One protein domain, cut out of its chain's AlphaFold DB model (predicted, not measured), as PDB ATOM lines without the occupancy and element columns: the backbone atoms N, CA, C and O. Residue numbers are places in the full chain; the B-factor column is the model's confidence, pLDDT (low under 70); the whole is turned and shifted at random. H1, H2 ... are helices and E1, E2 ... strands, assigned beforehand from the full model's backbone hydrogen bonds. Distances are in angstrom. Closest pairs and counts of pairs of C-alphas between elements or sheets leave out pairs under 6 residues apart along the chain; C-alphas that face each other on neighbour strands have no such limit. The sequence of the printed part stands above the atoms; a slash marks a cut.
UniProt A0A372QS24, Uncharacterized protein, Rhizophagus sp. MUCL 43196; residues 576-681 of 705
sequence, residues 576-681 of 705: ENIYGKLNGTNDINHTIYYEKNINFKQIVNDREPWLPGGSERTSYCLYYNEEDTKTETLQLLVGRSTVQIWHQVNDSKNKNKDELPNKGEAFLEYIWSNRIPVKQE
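Overview. This is residues 576 to 681 of the 705 residues of an uncharacterized protein of Rhizophagus sp. MUCL 43196 (UniProt A0A372QS24). What shape do these atoms make? One twisted, curled sheet of six strands makes a wall, with E3 to E6 running along the longest axis and the hairpin E1 and E2 turned away at one edge. The long link, residues 596 to 616, passes over one face of this wall, while the short helix H1 sits beside the strands near the end of E5. What are the counts and the size? The printed part has 106 residues, in the order E1 E2 E3 E4 E5 H1 E6; the sheet's order is E1 E2 E3 E4 E5 E6, mixed, and the class is mostly strand. The whole is compact, with a radius of gyration of the C-alphas of 14.8 A, yet elongated in outline, spanning 47 by 30 by 23 A.

Arrangement. How does the sheet begin? E1, residues 576 to 582, and E2, residues 585 to 595, form an antiparallel hairpin, with N 578 and O 592 at 2.9 A. E2 bends by 98 degrees at residue 589. What comes next across the sheet? E3, residues 617 to 627, is parallel to E2 at 54 degrees, with N 619 and O 591 at 2.8 A. E3, E4, residues 630 to 638, and E5, residues 642 to 651, form a meander, each strand the antiparallel neighbour of the one before; N 620 and O 636 are 2.9 A apart, and N 633 and O 648 are 2.9 A apart. What stands at the far edge? E6, residues 667 to 673, is antiparallel to E5 at 173 degrees, with N 645 and O 670 at 2.8 A. E3 and E6 are apart. Where is the helix? H1, residues 661 to 664, stands at the sheet's level, with a height over the sheet of 2.4 A; its closest C-alphas to E5 are those of Asn 650 and Gly 664, 4.4 A apart. H1 is too short for an O i to N i+4 pair, and its one O i to N i+3 pair is within hydrogen-bond range.

Along the chain. Where do the first and last strands lie? E1 begins at C-alpha 576 (180.216, 164.577, 226.038), and E6 ends at C-alpha 673 (163.320, 164.747, 205.177). How long are the elements? From first to last C-alpha, E1 measures 19.4 A, E2 22.2 A, E3 29.7 A, E4 26.3 A, E5 29.1 A, H1 5.8 A and E6 17.2 A.

Size, cuts and confidence. How far does it reach? The two C-alphas farthest apart, those of Lys 655 and Gln 680, are 47.5 A apart. Is it continuous? The printed part has no cut; the link from E2 to E3 is long, with 21 residues. Where is confidence low? The pLDDT is under 70 at residues 582 to 584, 606 to 607, 612 to 614 and 655.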
ATOM      1  N   GLU A 576     179.242 163.527 226.345       77.94
ATOM      2  CA  GLU A 576     180.216 164.577 226.038       77.94
ATOM      3  C   GLU A 576     179.974 165.120 224.625       77.94
ATOM      4  O   GLU A 576     179.326 164.468 223.802       77.94
ATOM      5  N   ASN A 577     180.468 166.330 224.341       81.19
ATOM      6  CA  ASN A 577     180.369 166.931 223.017       81.19
ATOM      7  C   ASN A 577     181.710 167.434 222.476       81.19
ATOM      8  O   ASN A 577     182.569 167.929 223.205       81.19
ATOM      9  N   ILE A 578     181.877 167.321 221.160       82.44
ATOM     10  CA  ILE A 578     183.018 167.854 220.408       82.44
ATOM     11  C   ILE A 578     182.536 168.528 219.124       82.44
ATOM     12  O   ILE A 578     181.424 168.286 218.655       82.44
ATOM     13  N   TYR A 579     183.397 169.346 218.525       81.69
ATOM     14  CA  TYR A 579     183.177 169.842 217.170       81.69
ATOM     15  C   TYR A 579     183.562 168.780 216.138       81.69
ATOM     16  O   TYR A 579     184.597 168.118 216.276       81.69
ATOM     17  N   GLY A 580     182.744 168.641 215.095       72.75
ATOM     18  CA  GLY A 580     183.052 167.796 213.947       72.75
ATOM     19  C   GLY A 580     184.313 168.261 213.221       72.75
ATOM     20  O   GLY A 580     184.785 169.380 213.413       72.75
ATOM     21  N   LYS A 581     184.896 167.402 212.385       76.12
ATOM     22  CA  LYS A 581     186.106 167.712 211.613       76.12
ATOM     23  C   LYS A 581     185.811 167.722 210.124       76.12
ATOM     24  O   LYS A 581     185.660 166.669 209.513       76.12
ATOM     25  N   LEU A 582     185.851 168.897 209.507       68.31
ATOM     26  CA  LEU A 582     185.796 169.051 208.057       68.31
ATOM     27  C   LEU A 582     187.224 169.238 207.521       68.31
ATOM     28  O   LEU A 582     187.924 170.161 207.931       68.31
ATOM     29  N   ASN A 583     187.690 168.349 206.635       65.44
ATOM     30  CA  ASN A 583     189.041 168.388 206.042       65.44
ATOM     31  C   ASN A 583     190.193 168.499 207.067       65.44
ATOM     32  O   ASN A 583     191.216 169.127 206.805       65.44
ATOM     33  N   GLY A 584     190.027 167.901 208.251       67.31
ATOM     34  CA  GLY A 584     191.017 167.935 209.333       67.31
ATOM     35  C   GLY A 584     190.955 169.169 210.241       67.31
ATOM     36  O   GLY A 584     191.639 169.186 211.261       67.31
ATOM     37  N   THR A 585     190.113 170.160 209.926       73.31
ATOM     38  CA  THR A 585     189.855 171.345 210.765       73.31
ATOM     39  C   THR A 585     188.533 171.228 211.519       73.31
ATOM     40  O   THR A 585     187.593 170.621 211.012       73.31
ATOM     41  N   ASN A 586     188.452 171.804 212.722       79.38
ATOM     42  CA  ASN A 586     187.218 171.803 213.512       79.38
ATOM     43  C   ASN A 586     186.125 172.620 212.805       79.38
ATOM     44  O   ASN A 586     186.352 173.769 212.430       79.38
ATOM     45  N   ASP A 587     184.941 172.033 212.674       80.25
ATOM     46  CA  ASP A 587     183.735 172.655 212.147       80.25
ATOM     47  C   ASP A 587     182.831 173.089 213.304       80.25
ATOM     48  O   ASP A 587     182.188 172.272 213.964       80.25
ATOM     49  N   ILE A 588     182.780 174.399 213.545       81.38
ATOM     50  CA  ILE A 588     181.972 175.004 214.612       81.38
ATOM     51  C   ILE A 588     180.465 174.804 214.419       81.38
ATOM     52  O   ILE A 588     179.717 174.877 215.390       81.38
ATOM     53  N   ASN A 589     180.020 174.545 213.185       80.56
ATOM     54  CA  ASN A 589     178.610 174.341 212.865       80.56
ATOM     55  C   ASN A 589     178.188 172.881 213.054       80.56
ATOM     56  O   ASN A 589     177.010 172.565 212.912       80.56
ATOM     57  N   HIS A 590     179.123 171.985 213.383       84.94
ATOM     58  CA  HIS A 590     178.838 170.576 213.610       84.94
ATOM     59  C   HIS A 590     179.152 170.199 215.053       84.94
ATOM     60  O   HIS A 590     180.312 170.064 215.426       84.94
ATOM     61  N   THR A 591     178.114 169.993 215.861       86.19
ATOM     62  CA  THR A 591     178.276 169.453 217.220       86.19
ATOM     63  C   THR A 591     178.060 167.946 217.201       86.19
ATOM     64  O   THR A 591     177.074 167.473 216.642       86.19
ATOM     65  N   ILE A 592     178.968 167.188 217.804       85.00
ATOM     66  CA  ILE A 592     178.896 165.730 217.898       85.00
ATOM     67  C   ILE A 592     178.792 165.347 219.362       85.00
ATOM     68  O   ILE A 592     179.657 165.726 220.146       85.00
ATOM     69  N   TYR A 593     177.769 164.574 219.702       85.12
ATOM     70  CA  TYR A 593     177.552 164.010 221.023       85.12
ATOM     71  C   TYR A 593     177.909 162.523 221.033       85.12
ATOM     72  O   TYR A 593     177.559 161.783 220.109       85.12
ATOM     73  N   TYR A 594     178.601 162.084 222.077       82.06
ATOM     74  CA  TYR A 594     178.957 160.682 222.290       82.06
ATOM     75  C   TYR A 594     179.086 160.385 223.784       82.06
ATOM     76  O   TYR A 594     179.196 161.284 224.620       82.06
ATOM     77  N   GLU A 595     179.052 159.108 224.132       78.06
ATOM     78  CA  GLU A 595     179.182 158.652 225.509       78.06
ATOM     79  C   GLU A 595     180.613 158.842 226.023       78.06
ATOM     80  O   GLU A 595     181.567 158.449 225.357       78.06
ATOM     81  N   LYS A 596     180.779 159.397 227.230       73.94
ATOM     82  CA  LYS A 596     182.091 159.764 227.804       73.94
ATOM     83  C   LYS A 596     183.175 158.674 227.733       73.94
ATOM     84  O   LYS A 596     184.361 158.982 227.647       73.94
ATOM     85  N   ASN A 597     182.778 157.405 227.787       70.88
ATOM     86  CA  ASN A 597     183.698 156.267 227.799       70.88
ATOM     87  C   ASN A 597     183.979 155.683 226.402       70.88
ATOM     88  O   ASN A 597     184.700 154.694 226.297       70.88
ATOM     89  N   ILE A 598     183.431 156.277 225.338       73.94
ATOM     90  CA  ILE A 598     183.574 155.818 223.955       73.94
ATOM     91  C   ILE A 598     184.535 156.742 223.202       73.94
ATOM     92  O   ILE A 598     184.375 157.962 223.183       73.94
ATOM     93  N   ASN A 599     185.521 156.163 222.516       70.56
ATOM     94  CA  ASN A 599     186.436 156.904 221.645       70.56
ATOM     95  C   ASN A 599     185.826 157.087 220.246       70.56
ATOM     96  O   ASN A 599     186.305 156.530 219.255       70.56
ATOM     97  N   PHE A 600     184.728 157.842 220.174       74.62
ATOM     98  CA  PHE A 600     183.979 158.004 218.935       74.62
ATOM     99  C   PHE A 600     184.781 158.780 217.881       74.62
ATOM    100  O   PHE A 600     185.246 159.901 218.109       74.62
ATOM    101  N   LYS A 601     184.889 158.202 216.681       75.00
ATOM    102  CA  LYS A 601     185.371 158.895 215.484       75.00
ATOM    103  C   LYS A 601     184.199 159.152 214.557       75.00
ATOM    104  O   LYS A 601     183.515 158.226 214.141       75.00
ATOM    105  N   GLN A 602     184.030 160.417 214.197       79.75
ATOM    106  CA  GLN A 602     183.083 160.840 213.180       79.75
ATOM    107  C   GLN A 602     183.293 160.062 211.876       79.75
ATOM    108  O   GLN A 602     184.393 160.080 211.317       79.75
ATOM    109  N   ILE A 603     182.228 159.428 211.386       84.94
ATOM    110  CA  ILE A 603     182.233 158.669 210.131       84.94
ATOM    111  C   ILE A 603     181.723 159.516 208.959       84.94
ATOM    112  O   ILE A 603     182.137 159.308 207.818       84.94
ATOM    113  N   VAL A 604     180.862 160.512 209.229       79.56
ATOM    114  CA  VAL A 604     180.281 161.400 208.206       79.56
ATOM    115  C   VAL A 604     180.192 162.856 208.674       79.56
ATOM    116  O   VAL A 604     179.884 163.139 209.836       79.56
ATOM    117  N   ASN A 605     180.452 163.783 207.741       71.19
ATOM    118  CA  ASN A 605     180.585 165.223 207.989       71.19
ATOM    119  C   ASN A 605     179.371 166.055 207.558       71.19
ATOM    120  O   ASN A 605     178.733 166.674 208.405       71.19
ATOM    121  N   ASP A 606     179.077 166.102 206.257       68.00
ATOM    122  CA  ASP A 606     177.975 166.888 205.694       68.00
ATOM    123  C   ASP A 606     177.463 166.226 204.411       68.00
ATOM    124  O   ASP A 606     178.250 165.875 203.526       68.00
ATOM    125  N   ARG A 607     176.151 166.002 204.338       67.25
ATOM    126  CA  ARG A 607     175.478 165.270 203.255       67.25
ATOM    127  C   ARG A 607     174.118 165.883 202.909       67.25
ATOM    128  O   ARG A 607     173.300 165.207 202.295       67.25
ATOM    129  N   GLU A 608     173.887 167.155 203.235       77.06
ATOM    130  CA  GLU A 608     172.791 167.946 202.656       77.06
ATOM    131  C   GLU A 608     173.351 168.840 201.529       77.06
ATOM    132  O   GLU A 608     173.440 170.056 201.688       77.06
ATOM    133  N   PRO A 609     173.773 168.280 200.371       73.00
ATOM    134  CA  PRO A 609     174.492 169.021 199.329       73.00
ATOM    135  C   PRO A 609     173.663 170.135 198.675       73.00
ATOM    136  O   PRO A 609     174.209 170.970 197.956       73.00
ATOM    137  N   TRP A 610     172.343 170.131 198.881       75.12
ATOM    138  CA  TRP A 610     171.428 171.180 198.430       75.12
ATOM    139  C   TRP A 610     171.391 172.392 199.365       75.12
ATOM    140  O   TRP A 610     170.813 173.416 198.994       75.12
ATOM    141  N   LEU A 611     172.002 172.304 200.548       71.31
ATOM    142  CA  LEU A 611     172.135 173.421 201.465       71.31
ATOM    143  C   LEU A 611     173.521 174.055 201.354       71.31
ATOM    144  O   LEU A 611     174.522 173.355 201.196       71.31
ATOM    145  N   PRO A 612     173.609 175.393 201.427       62.16
ATOM    146  CA  PRO A 612     174.899 176.061 201.456       62.16
ATOM    147  C   PRO A 612     175.703 175.563 202.666       62.16
ATOM    148  O   PRO A 612     175.234 175.623 203.806       62.16
ATOM    149  N   GLY A 613     176.902 175.042 202.388       55.88
ATOM    150  CA  GLY A 613     177.788 174.438 203.383       55.88
ATOM    151  C   GLY A 613     178.077 175.407 204.528       55.88
ATOM    152  O   GLY A 613     178.520 176.532 204.300       55.88
ATOM    153  N   GLY A 614     177.785 174.974 205.754       60.94
ATOM    154  CA  GLY A 614     177.856 175.805 206.962       60.94
ATOM    155  C   GLY A 614     176.546 175.914 207.744       60.94
ATOM    156  O   GLY A 614     176.467 176.706 208.677       60.94
ATOM    157  N   SER A 615     175.514 175.144 207.393       73.25
ATOM    158  CA  SER A 615     174.330 175.027 208.251       73.25
ATOM    159  C   SER A 615     174.670 174.274 209.540       73.25
ATOM    160  O   SER A 615     175.372 173.261 209.503       73.25
ATOM    161  N   GLU A 616     174.158 174.780 210.667       79.25
ATOM    162  CA  GLU A 616     174.231 174.099 211.961       79.25
ATOM    163  C   GLU A 616     173.624 172.701 211.859       79.25
ATOM    164  O   GLU A 616     172.511 172.532 211.353       79.25
ATOM    165  N   ARG A 617     174.352 171.715 212.368       83.69
ATOM    166  CA  ARG A 617     173.947 170.314 212.385       83.69
ATOM    167  C   ARG A 617     174.498 169.609 213.608       83.69
ATOM    168  O   ARG A 617     175.528 169.986 214.171       83.69
ATOM    169  N   THR A 618     173.794 168.563 214.004       87.25
ATOM    170  CA  THR A 618     174.120 167.800 215.202       87.25
ATOM    171  C   THR A 618     174.282 166.334 214.852       87.25
ATOM    172  O   THR A 618     173.460 165.787 214.127       87.25
ATOM    173  N   SER A 619     175.321 165.687 215.369       87.62
ATOM    174  CA  SER A 619     175.459 164.238 215.289       87.62
ATOM    175  C   SER A 619     175.470 163.577 216.649       87.62
ATOM    176  O   SER A 619     175.937 164.162 217.620       87.62
ATOM    177  N   TYR A 620     175.009 162.334 216.675       87.25
ATOM    178  CA  TYR A 620     175.053 161.468 217.843       87.25
ATOM    179  C   TYR A 620     175.682 160.136 217.453       87.25
ATOM    180  O   TYR A 620     175.361 159.582 216.400       87.25
ATOM    181  N   CYS A 621     176.582 159.627 218.288       86.25
ATOM    182  CA  CYS A 621     176.990 158.229 218.225       86.25
ATOM    183  C   CYS A 621     175.873 157.379 218.837       86.25
ATOM    184  O   CYS A 621     175.613 157.501 220.030       86.25
ATOM    185  N   LEU A 622     175.200 156.571 218.015       82.56
ATOM    186  CA  LEU A 622     174.138 155.667 218.474       82.56
ATOM    187  C   LEU A 622     174.712 154.330 218.944       82.56
ATOM    188  O   LEU A 622     174.264 153.764 219.932       82.56
ATOM    189  N   TYR A 623     175.722 153.836 218.231       82.38
ATOM    190  CA  TYR A 623     176.387 152.576 218.530       82.38
ATOM    191  C   TYR A 623     177.857 152.674 218.148       82.38
ATOM    192  O   TYR A 623     178.209 153.235 217.103       82.38
ATOM    193  N   TYR A 624     178.703 152.103 218.995       83.44
ATOM    194  CA  TYR A 624     180.115 151.915 218.729       83.44
ATOM    195  C   TYR A 624     180.569 150.622 219.396       83.44
ATOM    196  O   TYR A 624     180.497 150.502 220.619       83.44
ATOM    197  N   ASN A 625     181.057 149.682 218.593       82.69
ATOM    198  CA  ASN A 625     181.740 148.492 219.083       82.69
ATOM    199  C   ASN A 625     183.119 148.392 218.427       82.69
ATOM    200  O   ASN A 625     183.262 148.610 217.221       82.69
ATOM    201  N   GLU A 626     184.128 148.070 219.230       81.69
ATOM    202  CA  GLU A 626     185.505 147.841 218.796       81.69
ATOM    203  C   GLU A 626     185.952 146.475 219.332       81.69
ATOM    204  O   GLU A 626     186.326 146.329 220.494       81.69
ATOM    205  N   GLU A 627     185.894 145.464 218.465       79.50
ATOM    206  CA  GLU A 627     186.384 144.111 218.735       79.50
ATOM    207  C   GLU A 627     187.694 143.902 217.974       79.50
ATOM    208  O   GLU A 627     187.708 143.709 216.753       79.50
ATOM    209  N   ASP A 628     188.811 143.953 218.703       79.69
ATOM    210  CA  ASP A 628     190.183 143.869 218.193       79.69
ATOM    211  C   ASP A 628     190.505 144.875 217.077       79.69
ATOM    212  O   ASP A 628     191.117 145.914 217.313       79.69
ATOM    213  N   THR A 629     190.177 144.526 215.832       77.62
ATOM    214  CA  THR A 629     190.443 145.339 214.638       77.62
ATOM    215  C   THR A 629     189.215 145.680 213.831       77.62
ATOM    216  O   THR A 629     189.332 146.499 212.912       77.62
ATOM    217  N   LYS A 630     188.071 145.091 214.191       82.25
ATOM    218  CA  LYS A 630     186.771 145.365 213.608       82.25
ATOM    219  C   LYS A 630     186.073 146.427 214.448       82.25
ATOM    220  O   LYS A 630     185.907 146.293 215.655       82.25
ATOM    221  N   THR A 631     185.662 147.482 213.771       86.12
ATOM    222  CA  THR A 631     184.888 148.587 214.321       86.12
ATOM    223  C   THR A 631     183.555 148.643 213.607       86.12
ATOM    224  O   THR A 631     183.508 148.569 212.378       86.12
ATOM    225  N   GLU A 632     182.486 148.781 214.369       88.62
ATOM    226  CA  GLU A 632     181.140 148.995 213.857       88.62
ATOM    227  C   GLU A 632     180.574 150.244 214.518       88.62
ATOM    228  O   GLU A 632     180.720 150.454 215.723       88.62
ATOM    229  N   THR A 633     180.027 151.142 213.711       88.00
ATOM    230  CA  THR A 633     179.614 152.467 214.162       88.00
ATOM    231  C   THR A 633     178.324 152.880 213.482       88.00
ATOM    232  O   THR A 633     178.245 152.868 212.252       88.00
ATOM    233  N   LEU A 634     177.358 153.321 214.288       89.38
ATOM    234  CA  LEU A 634     176.146 153.994 213.830       89.38
ATOM    235  C   LEU A 634     176.167 155.450 214.294       89.38
ATOM    236  O   LEU A 634     176.312 155.744 215.484       89.38
ATOM    237  N   GLN A 635     176.027 156.368 213.340       89.00
ATOM    238  CA  GLN A 635     176.002 157.808 213.565       89.00
ATOM    239  C   GLN A 635     174.669 158.387 213.080       89.00
ATOM    240  O   GLN A 635     174.354 158.336 211.893       89.00
ATOM    241  N   LEU A 636     173.932 159.017 213.992       90.06
ATOM    242  CA  LEU A 636     172.805 159.884 213.660       90.06
ATOM    243  C   LEU A 636     173.336 161.257 213.253       90.06
ATOM    244  O   LEU A 636     174.203 161.818 213.922       90.06
ATOM    245  N   LEU A 637     172.800 161.830 212.184       88.62
ATOM    246  CA  LEU A 637     173.028 163.207 211.766       88.62
ATOM    247  C   LEU A 637     171.674 163.897 211.610       88.62
ATOM    248  O   LEU A 637     170.885 163.555 210.734       88.62
ATOM    249  N   VAL A 638     171.433 164.896 212.446       88.88
ATOM    250  CA  VAL A 638     170.313 165.822 212.316       88.88
ATOM    251  C   VAL A 638     170.837 167.077 211.634       88.88
ATOM    252  O   VAL A 638     171.546 167.891 212.236       88.88
ATOM    253  N   GLY A 639     170.531 167.169 210.344       85.38
ATOM    254  CA  GLY A 639     170.781 168.333 209.513       85.38
ATOM    255  C   GLY A 639     169.683 169.381 209.658       85.38
ATOM    256  O   GLY A 639     168.870 169.362 210.586       85.38
ATOM    257  N   ARG A 640     169.652 170.325 208.722       81.88
ATOM    258  CA  ARG A 640     168.665 171.406 208.720       81.88
ATOM    259  C   ARG A 640     167.306 170.927 208.219       81.88
ATOM    260  O   ARG A 640     166.295 171.392 208.749       81.88
ATOM    261  N   SER A 641     167.277 170.019 207.241       82.56
ATOM    262  CA  SER A 641     166.043 169.470 206.664       82.56
ATOM    263  C   SER A 641     165.936 167.957 206.711       82.56
ATOM    264  O   SER A 641     164.851 167.427 206.460       82.56
ATOM    265  N   THR A 642     167.007 167.260 207.083       87.75
ATOM    266  CA  THR A 642     167.040 165.802 207.131       87.75
ATOM    267  C   THR A 642     167.514 165.244 208.462       87.75
ATOM    268  O   THR A 642     168.315 165.841 209.179       87.75
ATOM    269  N   VAL A 643     167.020 164.048 208.762       89.44
ATOM    270  CA  VAL A 643     167.556 163.153 209.785       89.44
ATOM    271  C   VAL A 643     168.138 161.958 209.046       89.44
ATOM    272  O   VAL A 643     167.456 161.364 208.217       89.44
ATOM    273  N   GLN A 644     169.401 161.638 209.297       90.38
ATOM    274  CA  GLN A 644     170.145 160.610 208.574       90.38
ATOM    275  C   GLN A 644     170.799 159.646 209.562       90.38
ATOM    276  O   GLN A 644     171.431 160.098 210.514       90.38
ATOM    277  N   ILE A 645     170.708 158.342 209.312       90.88
ATOM    278  CA  ILE A 645     171.454 157.314 210.047       90.88
ATOM    279  C   ILE A 645     172.507 156.739 209.109       90.88
ATOM    280  O   ILE A 645     172.192 156.237 208.028       90.88
ATOM    281  N   TRP A 646     173.761 156.845 209.525       91.12
ATOM    282  CA  TRP A 646     174.922 156.351 208.800       91.12
ATOM    283  C   TRP A 646     175.544 155.181 209.538       91.12
ATOM    284  O   TRP A 646     175.733 155.250 210.751       91.12
ATOM    285  N   HIS A 647     175.923 154.155 208.788       91.44
ATOM    286  CA  HIS A 647     176.522 152.941 209.315       91.44
ATOM    287  C   HIS A 647     177.882 152.716 208.655       91.44
ATOM    288  O   HIS A 647     178.043 152.855 207.440       91.44
ATOM    289  N   GLN A 648     178.888 152.393 209.462       89.69
ATOM    290  CA  GLN A 648     180.190 151.945 208.998       89.69
ATOM    291  C   GLN A 648     180.628 150.681 209.740       89.69
ATOM    292  O   GLN A 648     180.748 150.692 210.962       89.69
ATOM    293  N   VAL A 649     180.950 149.629 208.983       88.06
ATOM    294  CA  VAL A 649     181.638 148.428 209.476       88.06
ATOM    295  C   VAL A 649     183.013 148.385 208.827       88.06
ATOM    296  O   VAL A 649     183.118 148.214 207.616       88.06
ATOM    297  N   ASN A 650     184.074 148.538 209.607       85.50
ATOM    298  CA  ASN A 650     185.444 148.597 209.107       85.50
ATOM    299  C   ASN A 650     186.335 147.615 209.866       85.50
ATOM    300  O   ASN A 650     186.254 147.542 211.085       85.50
ATOM    301  N   ASP A 651     187.214 146.901 209.166       83.06
ATOM    302  CA  ASP A 651     188.243 146.063 209.782       83.06
ATOM    303  C   ASP A 651     189.625 146.482 209.282       83.06
ATOM    304  O   ASP A 651     189.961 146.341 208.103       83.06
ATOM    305  N   SER A 652     190.443 146.999 210.197       74.50
ATOM    306  CA  SER A 652     191.779 147.500 209.872       74.50
ATOM    307  C   SER A 652     192.767 146.405 209.446       74.50
ATOM    308  O   SER A 652     193.764 146.720 208.792       74.50
ATOM    309  N   LYS A 653     192.509 145.127 209.773       74.44
ATOM    310  CA  LYS A 653     193.361 143.988 209.383       74.44
ATOM    311  C   LYS A 653     192.851 143.224 208.167       74.44
ATOM    312  O   LYS A 653     193.632 142.454 207.595       74.44
ATOM    313  N   ASN A 654     191.601 143.418 207.749       70.19
ATOM    314  CA  ASN A 654     191.077 142.689 206.602       70.19
ATOM    315  C   ASN A 654     191.751 143.176 205.307       70.19
ATOM    316  O   ASN A 654     191.638 144.334 204.903       70.19
ATOM    317  N   LYS A 655     192.486 142.275 204.643       65.69
ATOM    318  CA  LYS A 655     193.141 142.557 203.357       65.69
ATOM    319  C   LYS A 655     192.146 142.577 202.198       65.69
ATOM    320  O   LYS A 655     192.444 143.193 201.176       65.69
ATOM    321  N   ASN A 656     190.994 141.924 202.351       75.81
ATOM    322  CA  ASN A 656     189.950 141.858 201.342       75.81
ATOM    323  C   ASN A 656     188.779 142.770 201.722       75.81
ATOM    324  O   ASN A 656     187.786 142.340 202.302       75.81
ATOM    325  N   LYS A 657     188.897 144.059 201.386       76.38
ATOM    326  CA  LYS A 657     187.843 145.045 201.669       76.38
ATOM    327  C   LYS A 657     186.507 144.714 201.003       76.38
ATOM    328  O   LYS A 657     185.487 145.187 201.481       76.38
ATOM    329  N   ASP A 658     186.493 143.910 199.939       76.81
ATOM    330  CA  ASP A 658     185.259 143.543 199.237       76.81
ATOM    331  C   ASP A 658     184.318 142.658 200.080       76.81
ATOM    332  O   ASP A 658     183.144 142.534 199.746       76.81
ATOM    333  N   GLU A 659     184.800 142.082 201.186       80.06
ATOM    334  CA  GLU A 659     183.980 141.323 202.143       80.06
ATOM    335  C   GLU A 659     183.246 142.218 203.158       80.06
ATOM    336  O   GLU A 659     182.355 141.745 203.863       80.06
ATOM    337  N   LEU A 660     183.599 143.507 203.243       82.56
ATOM    338  CA  LEU A 660     182.965 144.465 204.147       82.56
ATOM    339  C   LEU A 660     181.816 145.215 203.450       82.56
ATOM    340  O   LEU A 660     181.941 145.573 202.271       82.56
ATOM    341  N   PRO A 661     180.733 145.553 204.177       82.88
ATOM    342  CA  PRO A 661     179.701 146.460 203.686       82.88
ATOM    343  C   PRO A 661     180.325 147.752 203.159       82.88
ATOM    344  O   PRO A 661     181.178 148.354 203.814       82.88
ATOM    345  N   ASN A 662     179.942 148.144 201.941       88.06
ATOM    346  CA  ASN A 662     180.470 149.328 201.259       88.06
ATOM    347  C   ASN A 662     182.014 149.445 201.313       88.06
ATOM    348  O   ASN A 662     182.577 150.527 201.454       88.06
ATOM    349  N   LYS A 663     182.722 148.309 201.238       88.06
ATOM    350  CA  LYS A 663     184.193 148.236 201.264       88.06
ATOM    351  C   LYS A 663     184.849 148.859 202.504       88.06
ATOM    352  O   LYS A 663     186.002 149.301 202.448       88.06
ATOM    353  N   GLY A 664     184.121 148.890 203.617       84.56
ATOM    354  CA  GLY A 664     184.558 149.495 204.871       84.56
ATOM    355  C   GLY A 664     184.317 151.003 204.976       84.56
ATOM    356  O   GLY A 664     184.690 151.605 205.984       84.56
ATOM    357  N   GLU A 665     183.718 151.638 203.964       88.56
ATOM    358  CA  GLU A 665     183.309 153.046 204.008       88.56
ATOM    359  C   GLU A 665     181.891 153.204 204.572       88.56
ATOM    360  O   GLU A 665     181.048 152.317 204.445       88.56
ATOM    361  N   ALA A 666     181.601 154.362 205.170       90.25
ATOM    362  CA  ALA A 666     180.271 154.659 205.695       90.25
ATOM    363  C   ALA A 666     179.210 154.698 204.581       90.25
ATOM    364  O   ALA A 666     179.437 155.281 203.516       90.25
ATOM    365  N   PHE A 667     178.036 154.130 204.844       89.88
ATOM    366  CA  PHE A 667     176.876 154.164 203.956       89.88
ATOM    367  C   PHE A 667     175.627 154.651 204.701       89.88
ATOM    368  O   PHE A 667     175.549 154.583 205.928       89.88
ATOM    369  N   LEU A 668     174.681 155.216 203.950       89.19
ATOM    370  CA  LEU A 668     173.429 155.745 204.486       89.19
ATOM    371  C   LEU A 668     172.443 154.590 204.652       89.19
ATOM    372  O   LEU A 668     172.095 153.945 203.664       89.19
ATOM    373  N   GLU A 669     172.008 154.348 205.881       87.62
ATOM    374  CA  GLU A 669     171.057 153.285 206.211       87.62
ATOM    375  C   GLU A 669     169.622 153.815 206.236       87.62
ATOM    376  O   GLU A 669     168.712 153.182 205.706       87.62
ATOM    377  N   TYR A 670     169.430 155.030 206.754       86.44
ATOM    378  CA  TYR A 670     168.122 155.674 206.802       86.44
ATOM    379  C   TYR A 670     168.216 157.174 206.545       86.44
ATOM    380  O   TYR A 670     169.163 157.835 206.974       86.44
ATOM    381  N   ILE A 671     167.202 157.726 205.876       87.62
ATOM    382  CA  ILE A 671     167.017 159.168 205.737       87.62
ATOM    383  C   ILE A 671     165.540 159.540 205.808       87.62
ATOM    384  O   ILE A 671     164.701 158.990 205.099       87.62
ATOM    385  N   TRP A 672     165.249 160.548 206.619       86.94
ATOM    386  CA  TRP A 672     163.981 161.256 206.633       86.94
ATOM    387  C   TRP A 672     164.215 162.719 206.261       86.94
ATOM    388  O   TRP A 672     165.240 163.298 206.620       86.94
ATOM    389  N   SER A 673     163.270 163.329 205.547       83.94
ATOM    390  CA  SER A 673     163.320 164.747 205.177       83.94
ATOM    391  C   SER A 673     162.015 165.438 205.538       83.94
ATOM    392  O   SER A 673     160.950 164.877 205.284       83.94
ATOM    393  N   ASN A 674     162.086 166.691 205.977       78.31
ATOM    394  CA  ASN A 674     160.910 167.511 206.283       78.31
ATOM    395  C   ASN A 674     160.087 167.940 205.049       78.31
ATOM    396  O   ASN A 674     159.096 168.648 205.205       78.31
ATOM    397  N   ARG A 675     160.501 167.547 203.831       75.94
ATOM    398  CA  ARG A 675     159.871 167.866 202.533       75.94
ATOM    399  C   ARG A 675     159.676 169.364 202.260       75.94
ATOM    400  O   ARG A 675     158.933 169.729 201.352       75.94
ATOM    401  N   ILE A 676     160.370 170.236 202.989       78.25
ATOM    402  CA  ILE A 676     160.309 171.677 202.753       78.25
ATOM    403  C   ILE A 676     161.139 171.986 201.503       78.25
ATOM    404  O   ILE A 676     162.314 171.619 201.439       78.25
ATOM    405  N   PRO A 677     160.572 172.656 200.483       77.44
ATOM    406  CA  PRO A 677     161.339 173.058 199.315       77.44
ATOM    407  C   PRO A 677     162.549 173.900 199.723       77.44
ATOM    408  O   PRO A 677     162.413 174.826 200.518       77.44
ATOM    409  N   VAL A 678     163.706 173.670 199.097       72.94
ATOM    410  CA  VAL A 678     164.973 174.366 199.417       72.94
ATOM    411  C   VAL A 678     164.821 175.897 199.457       72.94
ATOM    412  O   VAL A 678     165.447 176.574 200.264       72.94
ATOM    413  N   LYS A 679     163.939 176.469 198.626       75.44
ATOM    414  CA  LYS A 679     163.660 177.919 198.589       75.44
ATOM    415  C   LYS A 679     162.957 178.457 199.843       75.44
ATOM    416  O   LYS A 679     163.009 179.656 200.090       75.44
ATOM    417  N   GLN A 680     162.261 177.596 200.577       74.19
ATOM    418  CA  GLN A 680     161.528 177.913 201.802       74.19
ATOM    419  C   GLN A 680     162.335 177.563 203.062       74.19
ATOM    420  O   GLN A 680     161.889 177.847 204.171       74.19
ATOM    421  N   GLU A 681     163.531 176.984 202.916       73.12
ATOM    422  CA  GLU A 681     164.360 176.606 204.053       73.12
ATOM    423  C   GLU A 681     164.990 177.815 204.765       73.12
ATOM    424  O   GLU A 681     165.932 178.456 204.297       73.12
TER     425      GLU A 681